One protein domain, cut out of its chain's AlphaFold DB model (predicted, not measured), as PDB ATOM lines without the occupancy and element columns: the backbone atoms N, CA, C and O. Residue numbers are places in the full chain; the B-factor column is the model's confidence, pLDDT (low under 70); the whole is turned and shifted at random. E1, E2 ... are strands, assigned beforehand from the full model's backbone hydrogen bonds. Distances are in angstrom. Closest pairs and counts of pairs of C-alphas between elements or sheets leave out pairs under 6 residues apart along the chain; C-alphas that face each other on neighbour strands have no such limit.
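This is residues 10 to 171 of the 668 residues of an uncharacterized protein of Kwoniella heveanensis CBS 569 (UniProt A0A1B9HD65). You meet little regular structure: a small, strongly twisted sheet, E2 E1 E3 E4, with much of residues 93 to 171 over one face. The 162 printed residues hold no named helix and four antiparallel strands, E1 to E4, of 26 residues: class all strand. The whole is compact, radius of gyration of the C-alphas 15.1 A, spans 44 by 35 by 30 A.

E1, residues 16 to 21, and E2, residues 35 to 40, form a hairpin; N 18 and O 38 are 2.8 A apart. E3, residues 65 to 71, is antiparallel to E1, with N 19 and O 68 2.9 A apart. E3 makes a hairpin with E4, residues 86 to 92; N 69 and O 88 are 3.0 A apart.

Find C-alpha 16 at (111.391, 145.255, 132.882); from there E1 runs 17.1 A. E4 runs 18.2 A to C-alpha 92, (115.846, 154.552, 119.099).

The printed part has no cut, its links between strands are long, and confidence is low in, for instance, residues 163 to 171.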
ATOM      1  N   ASN A  10     109.707 132.174 137.268       72.31
ATOM      2  CA  ASN A  10     109.573 133.546 136.767       72.31
ATOM      3  C   ASN A  10     108.793 134.494 137.698       72.31
ATOM      4  O   ASN A  10     108.691 135.687 137.409       72.31
ATOM      5  N   LYS A  11     108.234 133.998 138.811       74.88
ATOM      6  CA  LYS A  11     107.572 134.840 139.817       74.88
ATOM      7  C   LYS A  11     108.546 135.744 140.575       74.88
ATOM      8  O   LYS A  11     108.113 136.787 141.049       74.88
ATOM      9  N   TRP A  12     109.827 135.364 140.654       75.50
ATOM     10  CA  TRP A  12     110.873 136.135 141.339       75.50
ATOM     11  C   TRP A  12     111.349 137.359 140.544       75.50
ATOM     12  O   TRP A  12     112.026 138.229 141.079       75.50
ATOM     13  N   PHE A  13     111.006 137.460 139.258       82.19
ATOM     14  CA  PHE A  13     111.427 138.590 138.437       82.19
ATOM     15  C   PHE A  13     110.457 139.760 138.570       82.19
ATOM     16  O   PHE A  13     109.259 139.621 138.314       82.19
ATOM     17  N   GLY A  14     110.990 140.941 138.886       82.69
ATOM     18  CA  GLY A  14     110.242 142.201 138.883       82.69
ATOM     19  C   GLY A  14     109.766 142.662 137.500       82.69
ATOM     20  O   GLY A  14     108.947 143.574 137.416       82.69
ATOM     21  N   GLY A  15     110.240 142.020 136.426       92.31
ATOM     22  CA  GLY A  15     109.980 142.427 135.050       92.31
ATOM     23  C   GLY A  15     110.695 143.729 134.678       92.31
ATOM     24  O   GLY A  15     111.214 144.457 135.527       92.31
ATOM     25  N   THR A  16     110.733 144.037 133.383       96.50
ATOM     26  CA  THR A  16     111.391 145.255 132.882       96.50
ATOM     27  C   THR A  16     110.603 145.925 131.774       96.50
ATOM     28  O   THR A  16     109.997 145.244 130.945       96.50
ATOM     29  N   ALA A  17     110.680 147.250 131.712       98.31
ATOM     30  CA  ALA A  17     109.942 148.080 130.772       98.31
ATOM     31  C   ALA A  17     110.852 148.773 129.749       98.31
ATOM     32  O   ALA A  17     111.883 149.346 130.104       98.31
ATOM     33  N   LEU A  18     110.410 148.812 128.491       98.44
ATOM     34  CA  LEU A  18     110.867 149.784 127.501       98.44
ATOM     35  C   LEU A  18     109.916 150.978 127.485       98.44
ATOM     36  O   LEU A  18     108.703 150.801 127.350       98.44
ATOM     37  N   ALA A  19     110.469 152.185 127.553       98.19
ATOM     38  CA  ALA A  19     109.737 153.435 127.388       98.19
ATOM     39  C   ALA A  19     110.304 154.275 126.240       98.19
ATOM     40  O   ALA A  19     111.449 154.075 125.833       98.19
ATOM     41  N   ILE A  20     109.496 155.196 125.713       96.38
ATOM     42  CA  ILE A  20     109.847 156.089 124.604       96.38
ATOM     43  C   ILE A  20     109.415 157.531 124.885       96.38
ATOM     44  O   ILE A  20     108.356 157.768 125.468       96.38
ATOM     45  N   ALA A  21     110.201 158.480 124.386       91.38
ATOM     46  CA  ALA A  21     109.858 159.886 124.237       91.38
ATOM     47  C   ALA A  21     110.096 160.304 122.775       91.38
ATOM     48  O   ALA A  21     111.159 160.056 122.199       91.38
ATOM     49  N   TYR A  22     109.104 160.952 122.156       85.88
ATOM     50  CA  TYR A  22     109.150 161.377 120.746       85.88
ATOM     51  C   TYR A  22     109.895 162.712 120.572       85.88
ATOM     52  O   TYR A  22     109.367 163.673 120.016       85.88
ATOM     53  N   THR A  23     111.136 162.751 121.056       82.38
ATOM     54  CA  THR A  23     112.114 163.823 120.840       82.38
ATOM     55  C   THR A  23     113.440 163.213 120.385       82.38
ATOM     56  O   THR A  23     113.777 162.092 120.772       82.38
ATOM     57  N   SER A  24     114.186 163.944 119.560       84.06
ATOM     58  CA  SER A  24     115.574 163.632 119.206       84.06
ATOM     59  C   SER A  24     116.586 164.455 120.012       84.06
ATOM     60  O   SER A  24     117.787 164.181 119.935       84.06
ATOM     61  N   ASP A  25     116.119 165.422 120.799       82.75
ATOM     62  CA  ASP A  25     116.926 166.261 121.680       82.75
ATOM     63  C   ASP A  25     116.950 165.674 123.100       82.75
ATOM     64  O   ASP A  25     115.904 165.468 123.718       82.75
ATOM     65  N   VAL A  26     118.152 165.396 123.606       84.19
ATOM     66  CA  VAL A  26     118.370 164.833 124.946       84.19
ATOM     67  C   VAL A  26     118.352 165.897 126.038       84.19
ATOM     68  O   VAL A  26     117.913 165.600 127.144       84.19
ATOM     69  N   ASP A  27     118.725 167.135 125.717       81.06
ATOM     70  CA  ASP A  27     118.753 168.238 126.680       81.06
ATOM     71  C   ASP A  27     117.323 168.753 126.961       81.06
ATOM     72  O   ASP A  27     117.054 169.346 128.005       81.06
ATOM     73  N   SER A  28     116.371 168.452 126.064       68.62
ATOM     74  CA  SER A  28     114.929 168.669 126.273       68.62
ATOM     75  C   SER A  28     114.249 167.657 127.210       68.62
ATOM     76  O   SER A  28     113.175 167.948 127.741       68.62
ATOM     77  N   LEU A  29     114.822 166.462 127.396       75.00
ATOM     78  CA  LEU A  29     114.086 165.286 127.872       75.00
ATOM     79  C   LEU A  29     113.727 165.348 129.368       75.00
ATOM     80  O   LEU A  29     114.596 165.301 130.236       75.00
ATOM     81  N   GLN A  30     112.429 165.327 129.677       71.50
ATOM     82  CA  GLN A  30     111.922 165.222 131.046       71.50
ATOM     83  C   GLN A  30     111.614 163.758 131.419       71.50
ATOM     84  O   GLN A  30     111.120 163.009 130.570       71.50
ATOM     85  N   PRO A  31     111.777 163.333 132.691       70.38
ATOM     86  CA  PRO A  31     111.412 161.977 133.129       70.38
ATOM     87  C   PRO A  31     109.955 161.609 132.794       70.38
ATOM     88  O   PRO A  31     109.667 160.511 132.326       70.38
ATOM     89  N   ASN A  32     109.035 162.568 132.935       69.06
ATOM     90  CA  ASN A  32     107.612 162.380 132.648       69.06
ATOM     91  C   ASN A  32     107.250 162.411 131.146       69.06
ATOM     92  O   ASN A  32     106.079 162.219 130.815       69.06
ATOM     93  N   ASP A  33     108.198 162.669 130.233       76.00
ATOM     94  CA  ASP A  33     107.991 162.506 128.778       76.00
ATOM     95  C   ASP A  33     108.052 161.038 128.346       76.00
ATOM     96  O   ASP A  33     107.443 160.663 127.339       76.00
ATOM     97  N   MET A  34     108.765 160.204 129.107       90.88
ATOM     98  CA  MET A  34     108.877 158.776 128.838       90.88
ATOM     99  C   MET A  34     107.542 158.075 129.082       90.88
ATOM    100  O   MET A  34     106.946 158.172 130.151       90.88
ATOM    101  N   THR A  35     107.090 157.322 128.083       93.38
ATOM    102  CA  THR A  35     105.889 156.483 128.161       93.38
ATOM    103  C   THR A  35     106.262 155.031 127.897       93.38
ATOM    104  O   THR A  35     106.878 154.735 126.873       93.38
ATOM    105  N   VAL A  36     105.903 154.124 128.807       98.00
ATOM    106  CA  VAL A  36     106.166 152.683 128.688       98.00
ATOM    107  C   VAL A  36     105.368 152.100 127.520       98.00
ATOM    108  O   VAL A  36     104.145 152.208 127.482       98.00
ATOM    109  N   ILE A  37     106.069 151.474 126.571       97.50
ATOM    110  CA  ILE A  37     105.505 150.890 125.341       97.50
ATOM    111  C   ILE A  37     105.509 149.362 125.341       97.50
ATOM    112  O   ILE A  37     104.683 148.747 124.671       97.50
ATOM    113  N   SER A  38     106.418 148.735 126.084       98.38
ATOM    114  CA  SER A  38     106.497 147.282 126.203       98.38
ATOM    115  C   SER A  38     107.052 146.899 127.561       98.38
ATOM    116  O   SER A  38     107.911 147.590 128.099       98.38
ATOM    117  N   VAL A  39     106.611 145.757 128.070       98.19
ATOM    118  CA  VAL A  39     107.121 145.135 129.291       98.19
ATOM    119  C   VAL A  39     107.482 143.676 128.992       98.19
ATOM    120  O   VAL A  39     106.968 143.102 128.034       98.19
ATOM    121  N   ASN A  40     108.408 143.099 129.755       95.56
ATOM    122  CA  ASN A  40     108.696 141.666 129.750       95.56
ATOM    123  C   ASN A  40     108.838 141.175 131.202       95.56
ATOM    124  O   ASN A  40     109.773 141.579 131.898       95.56
ATOM    125  N   PHE A  41     107.917 140.322 131.661       92.50
ATOM    126  CA  PHE A  41     107.880 139.796 133.037       92.50
ATOM    127  C   PHE A  41     109.004 138.792 133.346       92.50
ATOM    128  O   PHE A  41     109.276 138.529 134.514       92.50
ATOM    129  N   ASN A  42     109.651 138.227 132.322       87.56
ATOM    130  CA  ASN A  42     110.688 137.194 132.454       87.56
ATOM    131  C   ASN A  42     112.117 137.775 132.453       87.56
ATOM    132  O   ASN A  42     113.104 137.054 132.587       87.56
ATOM    133  N   SER A  43     112.228 139.090 132.286       87.00
ATOM    134  CA  SER A  43     113.466 139.856 132.389       87.00
ATOM    135  C   SER A  43     113.821 140.089 133.866       87.00
ATOM    136  O   SER A  43     112.944 140.439 134.652       87.00
ATOM    137  N   VAL A  44     115.064 139.904 134.319       84.25
ATOM    138  CA  VAL A  44     116.341 139.974 133.572       84.25
ATOM    139  C   VAL A  44     117.041 138.626 133.325       84.25
ATOM    140  O   VAL A  44     118.267 138.547 133.352       84.25
ATOM    141  N   TRP A  45     116.291 137.544 133.093       78.56
ATOM    142  CA  TRP A  45     116.876 136.198 133.007       78.56
ATOM    143  C   TRP A  45     117.864 135.977 131.851       78.56
ATOM    144  O   TRP A  45     118.934 135.394 132.033       78.56
ATOM    145  N   GLU A  46     117.497 136.402 130.642       81.00
ATOM    146  CA  GLU A  46     118.248 136.103 129.421       81.00
ATOM    147  C   GLU A  46     119.102 137.295 128.973       81.00
ATOM    148  O   GLU A  46     118.755 138.453 129.182       81.00
ATOM    149  N   ARG A  47     120.219 137.034 128.282       81.62
ATOM    150  CA  ARG A  47     121.022 138.111 127.667       81.62
ATOM    151  C   ARG A  47     120.348 138.708 126.421       81.62
ATOM    152  O   ARG A  47     120.633 139.845 126.061       81.62
ATOM    153  N   GLU A  48     119.497 137.945 125.734       86.12
ATOM    154  CA  GLU A  48     118.862 138.333 124.463       86.12
ATOM    155  C   GLU A  48     117.337 138.380 124.607       86.12
ATOM    156  O   GLU A  48     116.608 137.548 124.077       86.12
ATOM    157  N   ILE A  49     116.854 139.373 125.356       86.75
ATOM    158  CA  ILE A  49     115.430 139.533 125.672       86.75
ATOM    159  C   ILE A  49     114.693 140.266 124.549       86.75
ATOM    160  O   ILE A  49     115.106 141.331 124.091       86.75
ATOM    161  N   SER A  50     113.556 139.700 124.143       92.38
ATOM    162  CA  SER A  50     112.635 140.303 123.174       92.38
ATOM    163  C   SER A  50     111.509 141.082 123.860       92.38
ATOM    164  O   SER A  50     111.010 140.683 124.913       92.38
ATOM    165  N   TYR A  51     111.072 142.167 123.219       96.75
ATOM    166  CA  TYR A  51     109.974 143.027 123.665       96.75
ATOM    167  C   TYR A  51     108.944 143.171 122.547       96.75
ATOM    168  O   TYR A  51     109.288 143.525 121.418       96.75
ATOM    169  N   SER A  52     107.678 142.901 122.855       96.06
ATOM    170  CA  SER A  52     106.574 143.056 121.906       96.06
ATOM    171  C   SER A  52     106.225 144.536 121.757       96.06
ATOM    172  O   SER A  52     105.711 145.154 122.682       96.06
ATOM    173  N   ILE A  53     106.483 145.117 120.587       94.88
ATOM    174  CA  ILE A  53     106.236 146.541 120.331       94.88
ATOM    175  C   ILE A  53     104.788 146.764 119.843       94.88
ATOM    176  O   ILE A  53     104.324 146.001 118.991       94.88
ATOM    177  N   PRO A  54     104.059 147.795 120.322       93.56
ATOM    178  CA  PRO A  54     102.710 148.101 119.845       93.56
ATOM    179  C   PRO A  54     102.692 148.420 118.343       93.56
ATOM    180  O   PRO A  54     103.360 149.345 117.883       93.56
ATOM    181  N   ALA A  55     101.879 147.699 117.564       88.88
ATOM    182  CA  ALA A  55     101.830 147.858 116.104       88.88
ATOM    183  C   ALA A  55     101.400 149.271 115.648       88.88
ATOM    184  O   ALA A  55     101.747 149.710 114.553       88.88
ATOM    185  N   GLY A  56     100.662 149.988 116.502       86.69
ATOM    186  CA  GLY A  56     100.184 151.348 116.258       86.69
ATOM    187  C   GLY A  56     101.190 152.468 116.538       86.69
ATOM    188  O   GLY A  56     100.771 153.624 116.527       86.69
ATOM    189  N   LEU A  57     102.470 152.184 116.819       89.88
ATOM    190  CA  LEU A  57     103.455 153.254 117.021       89.88
ATOM    191  C   LEU A  57     103.632 154.106 115.739       89.88
ATOM    192  O   LEU A  57     103.791 153.547 114.646       89.88
ATOM    193  N   PRO A  58     103.620 155.448 115.854       87.50
ATOM    194  CA  PRO A  58     103.971 156.349 114.762       87.50
ATOM    195  C   PRO A  58     105.487 156.396 114.527       87.50
ATOM    196  O   PRO A  58     106.285 155.909 115.328       87.50
ATOM    197  N   ALA A  59     105.899 157.007 113.416       90.38
ATOM    198  CA  ALA A  59     107.312 157.233 113.126       90.38
ATOM    199  C   ALA A  59     107.941 158.234 114.117       90.38
ATOM    200  O   ALA A  59     107.291 159.174 114.578       90.38
ATOM    201  N   CYS A  60     109.228 158.048 114.413       89.06
ATOM    202  CA  CYS A  60     110.014 159.004 115.191       89.06
ATOM    203  C   CYS A  60     110.268 160.312 114.417       89.06
ATOM    204  O   CYS A  60     110.273 160.297 113.183       89.06
ATOM    205  N   PRO A  61     110.521 161.440 115.113       84.75
ATOM    206  CA  PRO A  61     110.922 162.683 114.462       84.75
ATOM    207  C   PRO A  61     112.322 162.571 113.832       84.75
ATOM    208  O   PRO A  61     113.058 161.598 114.030       84.75
ATOM    209  N   ALA A  62     112.716 163.598 113.073       82.62
ATOM    210  CA  ALA A  62     114.069 163.706 112.534       82.62
ATOM    211  C   ALA A  62     115.113 163.663 113.671       82.62
ATOM    212  O   ALA A  62     114.986 164.371 114.669       82.62
ATOM    213  N   GLY A  63     116.135 162.812 113.525       85.38
ATOM    214  CA  GLY A  63     117.114 162.508 114.582       85.38
ATOM    215  C   GLY A  63     116.735 161.338 115.510       85.38
ATOM    216  O   GLY A  63     117.515 161.001 116.404       85.38
ATOM    217  N   GLY A  64     115.582 160.695 115.283       91.38
ATOM    218  CA  GLY A  64     115.106 159.533 116.040       91.38
ATOM    219  C   GLY A  64     114.270 159.897 117.269       91.38
ATOM    220  O   GLY A  64     113.947 161.057 117.501       91.38
ATOM    221  N   CYS A  65     113.901 158.884 118.046       93.06
ATOM    222  CA  CYS A  65     113.338 159.041 119.385       93.06
ATOM    223  C   CYS A  65     114.423 158.791 120.445       93.06
ATOM    224  O   CYS A  65     115.487 158.228 120.155       93.06
ATOM    225  N   LEU A  66     114.109 159.113 121.697       95.50
ATOM    226  CA  LEU A  66     114.825 158.617 122.867       95.50
ATOM    227  C   LEU A  66     113.998 157.518 123.538       95.50
ATOM    228  O   LEU A  66     112.778 157.628 123.634       95.50
ATOM    229  N   CYS A  67     114.660 156.462 123.998       98.00
ATOM    230  CA  CYS A  67     114.048 155.347 124.712       98.00
ATOM    231  C   CYS A  67     114.815 155.055 126.001       98.00
ATOM    232  O   CYS A  67     116.029 155.251 126.045       98.00
ATOM    233  N   THR A  68     114.138 154.522 127.019       97.88
ATOM    234  CA  THR A  68     114.806 153.919 128.181       97.88
ATOM    235  C   THR A  68     114.461 152.445 128.321       97.88
ATOM    236  O   THR A  68     113.316 152.041 128.113       97.88
ATOM    237  N   TRP A  69     115.448 151.653 128.730       98.19
ATOM    238  CA  TRP A  69     115.223 150.375 129.399       98.19
ATOM    239  C   TRP A  69     115.184 150.622 130.910       98.19
ATOM    240  O   TRP A  69     115.973 151.423 131.417       98.19
ATOM    241  N   ASN A  70     114.242 149.986 131.608       97.56
ATOM    242  CA  ASN A  70     113.932 150.258 133.009       97.56
ATOM    243  C   ASN A  70     113.714 148.938 133.767       97.56
ATOM    244  O   ASN A  70     112.926 148.103 133.316       97.56
ATOM    245  N   TRP A  71     114.356 148.767 134.924       95.25
ATOM    246  CA  TRP A  71     114.238 147.575 135.774       95.25
ATOM    247  C   TRP A  71     114.227 147.946 137.260       95.25
ATOM    248  O   TRP A  71     114.924 148.865 137.684       95.25
ATOM    249  N   ILE A  72     113.417 147.216 138.027       91.06
ATOM    250  CA  ILE A  72     113.373 147.197 139.493       91.06
ATOM    251  C   ILE A  72     113.223 145.721 139.885       91.06
ATOM    252  O   ILE A  72     112.505 144.973 139.210       91.06
ATOM    253  N   HIS A  73     113.938 145.276 140.915       84.25
ATOM    254  CA  HIS A  73     114.117 143.855 141.220       84.25
ATOM    255  C   HIS A  73     113.416 143.428 142.523       84.25
ATOM    256  O   HIS A  73     113.067 144.264 143.355       84.25
ATOM    257  N   GLN A  74     113.181 142.121 142.706       73.75
ATOM    258  CA  GLN A  74     112.595 141.599 143.946       73.75
ATOM    259  C   GLN A  74     113.704 141.321 144.965       73.75
ATOM    260  O   GLN A  74     114.213 140.204 145.094       73.75
ATOM    261  N   GLY A  75     114.075 142.355 145.717       66.31
ATOM    262  CA  GLY A  75     115.019 142.213 146.819       66.31
ATOM    263  C   GLY A  75     114.590 141.158 147.854       66.31
ATOM    264  O   GLY A  75     113.411 140.869 148.037       66.31
ATOM    265  N   GLY A  76     115.574 140.574 148.544       61.56
ATOM    266  CA  GLY A  76     115.375 139.487 149.517       61.56
ATOM    267  C   GLY A  76     115.766 138.092 149.013       61.56
ATOM    268  O   GLY A  76     116.052 137.216 149.826       61.56
ATOM    269  N   HIS A  77     115.901 137.890 147.698       66.56
ATOM    270  CA  HIS A  77     116.219 136.584 147.093       66.56
ATOM    271  C   HIS A  77     117.714 136.369 146.787       66.56
ATOM    272  O   HIS A  77     118.084 135.638 145.872       66.56
ATOM    273  N   GLY A  78     118.589 136.996 147.579       55.38
ATOM    274  CA  GLY A  78     120.051 136.937 147.421       55.38
ATOM    275  C   GLY A  78     120.635 137.963 146.440       55.38
ATOM    276  O   GLY A  78     121.853 138.074 146.346       55.38
ATOM    277  N   GLU A  79     119.786 138.739 145.762       57.31
ATOM    278  CA  GLU A  79     120.181 139.722 144.739       57.31
ATOM    279  C   GLU A  79     120.871 140.979 145.301       57.31
ATOM    280  O   GLU A  79     121.589 141.654 144.573       57.31
ATOM    281  N   GLY A  80     120.701 141.282 146.594       58.16
ATOM    282  CA  GLY A  80     121.325 142.434 147.249       58.16
ATOM    283  C   GLY A  80     120.323 143.376 147.917       58.16
ATOM    284  O   GLY A  80     119.403 142.928 148.605       58.16
ATOM    285  N   TYR A  81     120.557 144.679 147.766       62.56
ATOM    286  CA  TYR A  81     119.812 145.756 148.420       62.56
ATOM    287  C   TYR A  81     118.527 146.079 147.633       62.56
ATOM    288  O   TYR A  81     118.652 146.496 146.492       62.56
ATOM    289  N   PRO A  82     117.309 145.933 148.200       67.19
ATOM    290  CA  PRO A  82     116.058 146.009 147.423       67.19
ATOM    291  C   PRO A  82     115.750 147.364 146.773       67.19
ATOM    292  O   PRO A  82     114.885 147.451 145.905       67.19
ATOM    293  N   PHE A  83     116.367 148.436 147.265       78.81
ATOM    294  CA  PHE A  83     115.894 149.806 147.080       78.81
ATOM    295  C   PHE A  83     116.746 150.553 146.047       78.81
ATOM    296  O   PHE A  83     117.341 151.591 146.329       78.81
ATOM    297  N   GLU A  84     116.824 149.989 144.842       84.19
ATOM    298  CA  GLU A  84     117.512 150.574 143.687       84.19
ATOM    299  C   GLU A  84     116.677 150.443 142.404       84.19
ATOM    300  O   GLU A  84     115.795 149.589 142.293       84.19
ATOM    301  N   ILE A  85     116.949 151.312 141.425       91.12
ATOM    302  CA  ILE A  85     116.345 151.257 140.089       91.12
ATOM    303  C   ILE A  85     117.443 151.286 139.030       91.12
ATOM    304  O   ILE A  85     118.458 151.964 139.183       91.12
ATOM    305  N   TYR A  86     117.200 150.615 137.911       93.81
ATOM    306  CA  TYR A  86     118.064 150.662 136.741       93.81
ATOM    307  C   TYR A  86     117.342 151.408 135.622       93.81
ATOM    308  O   TYR A  86     116.221 151.055 135.251       93.81
ATOM    309  N   ASN A  87     117.997 152.422 135.060       95.50
ATOM    310  CA  ASN A  87     117.539 153.147 133.880       95.50
ATOM    311  C   ASN A  87     118.699 153.282 132.887       95.50
ATOM    312  O   ASN A  87     119.791 153.723 133.251       95.50
ATOM    313  N   ASN A  88     118.484 152.899 131.630       96.75
ATOM    314  CA  ASN A  88     119.460 153.090 130.560       96.75
ATOM    315  C   ASN A  88     118.807 153.808 129.377       96.75
ATOM    316  O   ASN A  88     117.968 153.229 128.686       96.75
ATOM    317  N   LEU A  89     119.208 155.060 129.147       95.31
ATOM    318  CA  LEU A  89     118.773 155.906 128.034       95.31
ATOM    319  C   LEU A  89     119.553 155.583 126.748       95.31
ATOM    320  O   LEU A  89     120.779 155.492 126.765       95.31
ATOM    321  N   TYR A  90     118.855 155.470 125.618       96.19
ATOM    322  CA  TYR A  90     119.454 155.267 124.296       96.19
ATOM    323  C   TYR A  90     118.629 155.920 123.176       96.19
ATOM    324  O   TYR A  90     117.431 156.171 123.315       96.19
ATOM    325  N   ARG A  91     119.268 156.194 122.030       96.44
ATOM    326  CA  ARG A  91     118.570 156.627 120.806       96.44
ATOM    327  C   ARG A  91     117.902 155.432 120.133       96.44
ATOM    328  O   ARG A  91     118.518 154.380 119.984       96.44
ATOM    329  N   CYS A  92     116.661 155.605 119.699       95.88
ATOM    330  CA  CYS A  92     115.846 154.552 119.099       95.88
ATOM    331  C   CYS A  92     115.061 155.065 117.880       95.88
ATOM    332  O   CYS A  92     114.957 156.268 117.639       95.88
ATOM    333  N   THR A  93     114.508 154.151 117.081       96.06
ATOM    334  CA  THR A  93     113.627 154.499 115.960       96.06
ATOM    335  C   THR A  93     112.553 153.434 115.759       96.06
ATOM    336  O   THR A  93     112.816 152.244 115.938       96.06
ATOM    337  N   VAL A  94     111.342 153.854 115.390       94.44
ATOM    338  CA  VAL A  94     110.232 152.948 115.068       94.44
ATOM    339  C   VAL A  94     110.317 152.573 113.589       94.44
ATOM    340  O   VAL A  94     109.991 153.368 112.708       94.44
ATOM    341  N   THR A  95     110.750 151.346 113.302       92.88
ATOM    342  CA  THR A  95     110.728 150.779 111.945       92.88
ATOM    343  C   THR A  95     109.381 150.125 111.650       92.88
ATOM    344  O   THR A  95     108.809 149.488 112.530       92.88
ATOM    345  N   GLY A  96     108.890 150.225 110.411       89.50
ATOM    346  CA  GLY A  96     107.586 149.656 110.040       89.50
ATOM    347  C   GLY A  96     106.391 150.381 110.671       89.50
ATOM    348  O   GLY A  96     105.328 149.784 110.810       89.50
ATOM    349  N   ALA A  97     106.564 151.648 111.065       88.00
ATOM    350  CA  ALA A  97     105.509 152.472 111.646       88.00
ATOM    351  C   ALA A  97     104.286 152.563 110.714       88.00
ATOM    352  O   ALA A  97     104.383 153.080 109.601       88.00
ATOM    353  N   THR A  98     103.135 152.083 111.187       81.38
ATOM    354  CA  THR A  98     101.835 152.201 110.492       81.38
ATOM    355  C   THR A  98     100.844 153.098 111.239       81.38
ATOM    356  O   THR A  98      99.782 153.428 110.715       81.38
ATOM    357  N   GLY A  99     101.184 153.518 112.461       74.62
ATOM    358  CA  GLY A  99     100.335 154.360 113.290       74.62
ATOM    359  C   GLY A  99     100.346 155.833 112.892       74.62
ATOM    360  O   GLY A  99     101.398 156.439 112.712       74.62
ATOM    361  N   THR A 100      99.162 156.442 112.849       74.62
ATOM    362  CA  THR A 100      98.980 157.905 112.775       74.62
ATOM    363  C   THR A 100      98.635 158.530 114.131       74.62
ATOM    364  O   THR A 100      98.627 159.752 114.271       74.62
ATOM    365  N   LYS A 101      98.348 157.711 115.153       69.31
ATOM    366  CA  LYS A 101      98.009 158.174 116.503       69.31
ATOM    367  C   LYS A 101      99.281 158.482 117.292       69.31
ATOM    368  O   LYS A 101     100.124 157.609 117.475       69.31
ATOM    369  N   LYS A 102      99.394 159.708 117.807       71.50
ATOM    370  CA  LYS A 102     100.469 160.094 118.730       71.50
ATOM    371  C   LYS A 102     100.394 159.234 120.004       71.50
ATOM    372  O   LYS A 102      99.311 159.107 120.577       71.50
ATOM    373  N   VAL A 103     101.532 158.704 120.462       79.88
ATOM    374  CA  VAL A 103     101.653 158.117 121.809       79.88
ATOM    375  C   VAL A 103     101.350 159.202 122.840       79.88
ATOM    376  O   VAL A 103     101.928 160.291 122.802       79.88
ATOM    377  N   GLN A 104     100.391 158.928 123.714       76.06
ATOM    378  CA  GLN A 104      99.939 159.858 124.738       76.06
ATOM    379  C   GLN A 104     100.838 159.764 125.970       76.06
ATOM    380  O   GLN A 104     101.440 158.728 126.233       76.06
ATOM    381  N   ARG A 105     100.942 160.869 126.711       67.44
ATOM    382  CA  ARG A 105     101.827 160.981 127.874       67.44
ATOM    383  C   ARG A 105     101.386 160.042 128.994       67.44
ATOM    384  O   ARG A 105     100.207 160.019 129.345       67.44
ATOM    385  N   GLY A 106     102.349 159.328 129.572       71.56
ATOM    386  CA  GLY A 106     102.142 158.477 130.735       71.56
ATOM    387  C   GLY A 106     101.539 159.201 131.939       71.56
ATOM    388  O   GLY A 106     101.881 160.345 132.221       71.56
ATOM    389  N   ALA A 107     100.665 158.515 132.668       73.19
ATOM    390  CA  ALA A 107     100.386 158.806 134.071       73.19
ATOM    391  C   ALA A 107     101.364 158.029 134.973       73.19
ATOM    392  O   ALA A 107     101.913 157.008 134.550       73.19
ATOM    393  N   VAL A 108     101.581 158.485 136.208       80.25
ATOM    394  CA  VAL A 108     102.396 157.739 137.182       80.25
ATOM    395  C   VAL A 108     101.664 156.437 137.554       80.25
ATOM    396  O   VAL A 108     100.475 156.510 137.864       80.25
ATOM    397  N   PRO A 109     102.308 155.253 137.501       86.62
ATOM    398  CA  PRO A 109     101.712 153.993 137.954       86.62
ATOM    399  C   PRO A 109     101.270 154.029 139.423       86.62
ATOM    400  O   PRO A 109     101.822 154.773 140.225       86.62
ATOM    401  N   VAL A 110     100.316 153.176 139.796       77.12
ATOM    402  CA  VAL A 110      99.893 152.991 141.195       77.12
ATOM    403  C   VAL A 110      99.809 151.505 141.513       77.12
ATOM    404  O   VAL A 110      99.474 150.715 140.626       77.12
ATOM    405  N   ASP A 111     100.054 151.139 142.772       80.81
ATOM    406  CA  ASP A 111      99.733 149.802 143.266       80.81
ATOM    407  C   ASP A 111      98.216 149.588 143.168       80.81
ATOM    408  O   ASP A 111      97.412 150.350 143.716       80.81
ATOM    409  N   CYS A 112      97.822 148.554 142.436       81.56
ATOM    410  CA  CYS A 112      96.441 148.123 142.293       81.56
ATOM    411  C   CYS A 112      96.233 146.658 142.711       81.56
ATOM    412  O   CYS A 112      95.182 146.077 142.435       81.56
ATOM    413  N   THR A 113      97.181 146.073 143.453       80.81
ATOM    414  CA  THR A 113      97.130 144.695 143.978       80.81
ATOM    415  C   THR A 113      95.859 144.432 144.793       80.81
ATOM    416  O   THR A 113      95.225 143.388 144.645       80.81
ATOM    417  N   LEU A 114      95.442 145.398 145.621       69.81
ATOM    418  CA  LEU A 114      94.220 145.306 146.436       69.81
ATOM    419  C   LEU A 114      92.940 145.723 145.688       69.81
ATOM    420  O   LEU A 114      91.835 145.490 146.178       69.81
ATOM    421  N   SER A 115      93.058 146.352 144.515       76.38
ATOM    422  CA  SER A 115      91.919 146.792 143.707       76.38
ATOM    423  C   SER A 115      92.306 146.886 142.226       76.38
ATOM    424  O   SER A 115      92.647 147.965 141.752       76.38
ATOM    425  N   PRO A 116      92.193 145.804 141.432       78.12
ATOM    426  CA  PRO A 116      92.532 145.838 140.003       78.12
ATOM    427  C   PRO A 116      91.739 146.874 139.177       78.12
ATOM    428  O   PRO A 116      92.092 147.196 138.045       78.12
ATOM    429  N   SER A 117      90.660 147.432 139.737       76.88
ATOM    430  CA  SER A 117      89.928 148.570 139.176       76.88
ATOM    431  C   SER A 117      90.636 149.928 139.303       76.88
ATOM    432  O   SER A 117      90.306 150.816 138.516       76.88
ATOM    433  N   SER A 118      91.573 150.104 140.247       74.31
ATOM    434  CA  SER A 118      92.354 151.342 140.426       74.31
ATOM    435  C   SER A 118      93.603 151.421 139.544       74.31
ATOM    436  O   SER A 118      94.203 152.492 139.467       74.31
ATOM    437  N   CYS A 119      93.987 150.334 138.858       78.12
ATOM    438  CA  CYS A 119      95.139 150.330 137.955       78.12
ATOM    439  C   CYS A 119      95.040 151.456 136.916       78.12
ATOM    440  O   CYS A 119      93.999 151.639 136.275       78.12
ATOM    441  N   VAL A 120      96.150 152.162 136.686       79.25
ATOM    442  CA  VAL A 120      96.232 153.219 135.672       79.25
ATOM    443  C   VAL A 120      96.038 152.635 134.271       79.25
ATOM    444  O   VAL A 120      96.865 151.871 133.764       79.25
ATOM    445  N   LYS A 121      94.926 153.024 133.642       79.62
ATOM    446  CA  LYS A 121      94.549 152.659 132.269       79.62
ATOM    447  C   LYS A 121      95.159 153.641 131.276       79.62
ATOM    448  O   LYS A 121      95.204 154.843 131.541       79.62
ATOM    449  N   GLY A 122      95.557 153.142 130.113       83.19
ATOM    450  CA  GLY A 122      96.284 153.925 129.128       83.19
ATOM    451  C   GLY A 122      97.778 154.037 129.466       83.19
ATOM    452  O   GLY A 122      98.327 153.217 130.220       83.19
ATOM    453  N   PRO A 123      98.457 155.045 128.895       82.81
ATOM    454  CA  PRO A 123      99.899 155.202 128.998       82.81
ATOM    455  C   PRO A 123     100.352 155.405 130.443       82.81
ATOM    456  O   PRO A 123      99.717 156.103 131.235       82.81
ATOM    457  N   LYS A 124     101.517 154.836 130.752       92.75
ATOM    458  CA  LYS A 124     102.182 154.920 132.054       92.75
ATOM    459  C   LYS A 124     103.607 155.433 131.888       92.75
ATOM    460  O   LYS A 124     104.258 155.100 130.896       92.75
ATOM    461  N   THR A 125     104.092 156.242 132.824       92.56
ATOM    462  CA  THR A 125     105.519 156.587 132.899       92.56
ATOM    463  C   THR A 125     106.326 155.376 133.382       92.56
ATOM    464  O   THR A 125     105.752 154.440 133.950       92.56
ATOM    465  N   PRO A 126     107.661 155.374 133.228       96.25
ATOM    466  CA  PRO A 126     108.518 154.570 134.087       96.25
ATOM    467  C   PRO A 126     108.313 154.927 135.566       96.25
ATOM    468  O   PRO A 126     107.724 155.960 135.908       96.25
ATOM    469  N   MET A 127     108.806 154.057 136.437       92.81
ATOM    470  CA  MET A 127     108.764 154.218 137.886       92.81
ATOM    471  C   MET A 127     110.123 154.720 138.374       92.81
ATOM    472  O   MET A 127     111.141 154.058 138.165       92.81
ATOM    473  N   TYR A 128     110.126 155.896 138.996       84.94
ATOM    474  CA  TYR A 128     111.302 156.566 139.539       84.94
ATOM    475  C   TYR A 128     111.122 156.709 141.052       84.94
ATOM    476  O   TYR A 128     110.222 157.417 141.507       84.94
ATOM    477  N   LEU A 129     111.954 156.013 141.824       77.19
ATOM    478  CA  LEU A 129     111.995 156.079 143.284       77.19
ATOM    479  C   LEU A 129     113.384 155.688 143.823       77.19
ATOM    480  O   LEU A 129     114.263 155.284 143.057       77.19
ATOM    481  N   TYR A 130     113.574 155.811 145.138       73.88
ATOM    482  CA  TYR A 130     114.838 155.575 145.859       73.88
ATOM    483  C   TYR A 130     116.014 156.481 145.440       73.88
ATOM    484  O   TYR A 130     117.152 156.240 145.836       73.88
ATOM    485  N   GLN A 131     115.750 157.536 144.665       75.06
ATOM    486  CA  GLN A 131     116.740 158.544 144.285       75.06
ATOM    487  C   GLN A 131     116.680 159.743 145.251       75.06
ATOM    488  O   GLN A 131     115.714 159.899 146.002       75.06
ATOM    489  N   ALA A 132     117.704 160.600 145.247       50.03
ATOM    490  CA  ALA A 132     117.724 161.810 146.080       50.03
ATOM    491  C   ALA A 132     116.709 162.873 145.610       50.03
ATOM    492  O   ALA A 132     116.137 163.595 146.424       50.03
ATOM    493  N   ASP A 133     116.475 162.936 144.303       50.84
ATOM    494  CA  ASP A 133     115.530 163.801 143.601       50.84
ATOM    495  C   ASP A 133     114.875 163.020 142.441       50.84
ATOM    496  O   ASP A 133     114.997 161.802 142.355       50.84
ATOM    497  N   GLY A 134     114.102 163.677 141.572       58.41
ATOM    498  CA  GLY A 134     113.548 163.062 140.349       58.41
ATOM    499  C   GLY A 134     112.472 161.974 140.531       58.41
ATOM    500  O   GLY A 134     111.853 161.576 139.543       58.41
ATOM    501  N   ASN A 135     112.227 161.505 141.758       66.75
ATOM    502  CA  ASN A 135     111.236 160.474 142.069       66.75
ATOM    503  C   ASN A 135     109.825 160.893 141.605       66.75
ATOM    504  O   ASN A 135     109.411 162.030 141.827       66.75
ATOM    505  N   ASN A 136     109.072 159.973 140.995       63.47
ATOM    506  CA  ASN A 136     107.650 160.158 140.672       63.47
ATOM    507  C   ASN A 136     106.715 159.299 141.538       63.47
ATOM    508  O   ASN A 136     105.524 159.584 141.594       63.47
ATOM    509  N   LEU A 137     107.256 158.301 142.242       63.38
ATOM    510  CA  LEU A 137     106.573 157.538 143.285       63.38
ATOM    511  C   LEU A 137     107.059 157.973 144.681       63.38
ATOM    512  O   LEU A 137     108.185 158.461 144.811       63.38
ATOM    513  N   PRO A 138     106.248 157.778 145.739       53.03
ATOM    514  CA  PRO A 138     106.711 157.928 147.118       53.03
ATOM    515  C   PRO A 138     107.797 156.893 147.460       53.03
ATOM    516  O   PRO A 138     108.021 155.927 146.728       53.03
ATOM    517  N   HIS A 139     108.448 157.052 148.616       67.81
ATOM    518  CA  HIS A 139     109.277 155.982 149.171       67.81
ATOM    519  C   HIS A 139     108.389 154.786 149.549       67.81
ATOM    520  O   HIS A 139     107.406 154.953 150.271       67.81
ATOM    521  N   LEU A 140     108.735 153.589 149.071       68.88
ATOM    522  CA  LEU A 140     107.980 152.356 149.301       68.88
ATOM    523  C   LEU A 140     108.850 151.326 150.025       68.88
ATOM    524  O   LEU A 140     109.959 151.038 149.580       68.88
ATOM    525  N   ASP A 141     108.330 150.722 151.092       74.44
ATOM    526  CA  ASP A 141     109.035 149.662 151.837       74.44
ATOM    527  C   ASP A 141     109.083 148.321 151.073       74.44
ATOM    528  O   ASP A 141     109.885 147.444 151.394       74.44
ATOM    529  N   THR A 142     108.266 148.189 150.024       81.75
ATOM    530  CA  THR A 142     108.277 147.090 149.049       81.75
ATOM    531  C   THR A 142     108.549 147.668 147.654       81.75
ATOM    532  O   THR A 142     107.771 148.519 147.216       81.75
ATOM    533  N   PRO A 143     109.595 147.225 146.928       85.50
ATOM    534  CA  PRO A 143     109.894 147.729 145.589       85.50
ATOM    535  C   PRO A 143     108.749 147.517 144.579       85.50
ATOM    536  O   PRO A 143     108.199 146.413 144.501       85.50
ATOM    537  N   PRO A 144     108.388 148.540 143.782       91.06
ATOM    538  CA  PRO A 144     107.351 148.442 142.765       91.06
ATOM    539  C   PRO A 144     107.884 147.708 141.530       91.06
ATOM    540  O   PRO A 144     109.038 147.873 141.139       91.06
ATOM    541  N   LEU A 145     107.042 146.897 140.893       92.12
ATOM    542  CA  LEU A 145     107.462 145.956 139.849       92.12
ATOM    543  C   LEU A 145     106.792 146.288 138.512       92.12
ATOM    544  O   LEU A 145     105.632 146.701 138.485       92.12
ATOM    545  N   TYR A 146     107.477 146.068 137.387       95.69
ATOM    546  CA  TYR A 146     106.897 146.234 136.047       95.69
ATOM    547  C   TYR A 146     105.992 145.037 135.714       95.69
ATOM    548  O   TYR A 146     106.305 144.202 134.867       95.69
ATOM    549  N   ARG A 147     104.875 144.942 136.446       93.19
ATOM    550  CA  ARG A 147     103.924 143.825 136.455       93.19
ATOM    551  C   ARG A 147     102.464 144.286 136.565       93.19
ATOM    552  O   ARG A 147     102.170 145.472 136.733       93.19
ATOM    553  N   SER A 148     101.551 143.319 136.494       92.38
ATOM    554  CA  SER A 148     100.092 143.454 136.633       92.38
ATOM    555  C   SER A 148      99.649 144.237 137.872       92.38
ATOM    556  O   SER A 148      98.708 145.020 137.810       92.38
ATOM    557  N   GLU A 149     100.374 144.053 138.969       89.19
ATOM    558  CA  GLU A 149     100.219 144.652 140.291       89.19
ATOM    559  C   GLU A 149     100.336 146.190 140.255       89.19
ATOM    560  O   GLU A 149      99.736 146.876 141.077       89.19
ATOM    561  N   TRP A 150     101.037 146.726 139.247       93.06
ATOM    562  CA  TRP A 150     101.204 148.159 138.962       93.06
ATOM    563  C   TRP A 150     100.521 148.580 137.643       93.06
ATOM    564  O   TRP A 150     100.826 149.617 137.048       93.06
ATOM    565  N   GLY A 151      99.584 147.760 137.153       91.56
ATOM    566  CA  GLY A 151      98.797 148.019 135.948       91.56
ATOM    567  C   GLY A 151      99.522 147.784 134.618       91.56
ATOM    568  O   GLY A 151      99.003 148.202 133.579       91.56
ATOM    569  N   PHE A 152     100.696 147.147 134.611       96.00
ATOM    570  CA  PHE A 152     101.410 146.776 133.384       96.00
ATOM    571  C   PHE A 152     101.005 145.380 132.900       96.00
ATOM    572  O   PHE A 152     101.041 144.415 133.661       96.00
ATOM    573  N   THR A 153     100.670 145.238 131.617       95.06
ATOM    574  CA  THR A 153     100.493 143.918 130.984       95.06
ATOM    575  C   THR A 153     101.824 143.399 130.453       95.06
ATOM    576  O   THR A 153     102.635 144.196 129.987       95.06
ATOM    577  N   ASP A 154     102.050 142.085 130.446       95.75
ATOM    578  CA  ASP A 154     103.224 141.520 129.769       95.75
ATOM    579  C   ASP A 154     103.160 141.781 128.249       95.75
ATOM    580  O   ASP A 154     102.087 141.753 127.639       95.75
ATOM    581  N   GLY A 155     104.300 142.075 127.624       96.19
ATOM    582  CA  GLY A 155     104.380 142.457 126.215       96.19
ATOM    583  C   GLY A 155     103.951 143.903 125.909       96.19
ATOM    584  O   GLY A 155     104.305 144.852 126.614       96.19
ATOM    585  N   ALA A 156     103.247 144.088 124.790       97.56
ATOM    586  CA  ALA A 156     102.964 145.396 124.190       97.56
ATOM    587  C   ALA A 156     101.890 146.186 124.957       97.56
ATOM    588  O   ALA A 156     100.756 145.724 125.093       97.56
ATOM    589  N   GLN A 157     102.205 147.417 125.371       96.56
ATOM    590  CA  GLN A 157     101.220 148.333 125.954       96.56
ATOM    591  C   GLN A 157     100.410 148.976 124.812       96.56
ATOM    592  O   GLN A 157     100.852 149.925 124.168       96.56
ATOM    593  N   ASN A 158      99.247 148.410 124.486       93.62
ATOM    594  CA  ASN A 158      98.477 148.793 123.289       93.62
ATOM    595  C   ASN A 158      97.466 149.935 123.516       93.62
ATOM    596  O   ASN A 158      96.887 150.441 122.556       93.62
ATOM    597  N   ASP A 159      97.247 150.358 124.761       87.44
ATOM    598  CA  ASP A 159      96.309 151.418 125.158       87.44
ATOM    599  C   ASP A 159      96.943 152.826 125.209       87.44
ATOM    600  O   ASP A 159      96.228 153.823 125.323       87.44
ATOM    601  N   ILE A 160      98.263 152.924 125.008       86.88
ATOM    602  CA  ILE A 160      99.087 154.152 125.031       86.88
ATOM    603  C   ILE A 160      98.689 155.253 124.026       86.88
ATOM    604  O   ILE A 160      99.260 156.342 124.033       86.88
ATOM    605  N   PHE A 161      97.751 154.977 123.120       81.19
ATOM    606  CA  PHE A 161      97.267 155.918 122.098       81.19
ATOM    607  C   PHE A 161      96.037 156.721 122.545       81.19
ATOM    608  O   PHE A 161      95.620 157.646 121.846       81.19
ATOM    609  N   THR A 162      95.463 156.370 123.696       71.38
ATOM    610  CA  THR A 162      94.401 157.114 124.382       71.38
ATOM    611  C   THR A 162      95.027 157.867 125.553       71.38
ATOM    612  O   THR A 162      95.978 157.376 126.153       71.38
ATOM    613  N   ALA A 163      94.541 159.063 125.889       55.88
ATOM    614  CA  ALA A 163      95.054 159.778 127.057       55.88
ATOM    615  C   ALA A 163      94.747 158.993 128.346       55.88
ATOM    616  O   ALA A 163      93.645 158.460 128.496       55.88
ATOM    617  N   ALA A 164      95.707 158.937 129.273       52.97
ATOM    618  CA  ALA A 164      95.447 158.450 130.625       52.97
ATOM    619  C   ALA A 164      94.442 159.373 131.340       52.97
ATOM    620  O   ALA A 164      94.299 160.541 130.978       52.97
ATOM    621  N   SER A 165      93.768 158.871 132.378       45.56
ATOM    622  CA  SER A 165      92.797 159.664 133.153       45.56
ATOM    623  C   SER A 165      93.425 160.869 133.864       45.56
ATOM    624  O   SER A 165      92.763 161.892 134.016       45.56
ATOM    625  N   THR A 166      94.696 160.750 134.259       50.16
ATOM    626  CA  THR A 166      95.471 161.801 134.934       50.16
ATOM    627  C   THR A 166      96.924 161.773 134.432       50.16
ATOM    628  O   THR A 166      97.786 161.212 135.107       50.16
ATOM    629  N   PRO A 167      97.227 162.287 133.223       47.09
ATOM    630  CA  PRO A 167      98.586 162.265 132.680       47.09
ATOM    631  C   PRO A 167      99.562 163.050 133.566       47.09
ATOM    632  O   PRO A 167      99.186 164.057 134.167       47.09
ATOM    633  N   ALA A 168     100.825 162.626 133.603       46.31
ATOM    634  CA  ALA A 168     101.898 163.364 134.266       46.31
ATOM    635  C   ALA A 168     102.103 164.760 133.618       46.31
ATOM    636  O   ALA A 168     101.682 164.977 132.477       46.31
ATOM    637  N   PRO A 169     102.747 165.728 134.298       41.34
ATOM    638  CA  PRO A 169     102.997 167.054 133.725       41.34
ATOM    639  C   PRO A 169     103.950 167.026 132.513       41.34
ATOM    640  O   PRO A 169     104.725 166.090 132.318       41.34
ATOM    641  N   SER A 170     103.882 168.081 131.692       38.22
ATOM    642  CA  SER A 170     104.576 168.217 130.401       38.22
ATOM    643  C   SER A 170     105.465 169.460 130.373       38.22
ATOM    644  O   SER A 170     104.945 170.563 130.515       38.22
ATOM    645  N   GLY A 171     106.766 169.303 130.113       39.94
ATOM    646  CA  GLY A 171     107.722 170.414 130.066       39.94
ATOM    647  C   GLY A 171     108.344 170.630 128.685       39.94
ATOM    648  O   GLY A 171     109.116 169.804 128.223       39.94
TER     649      GLY A 171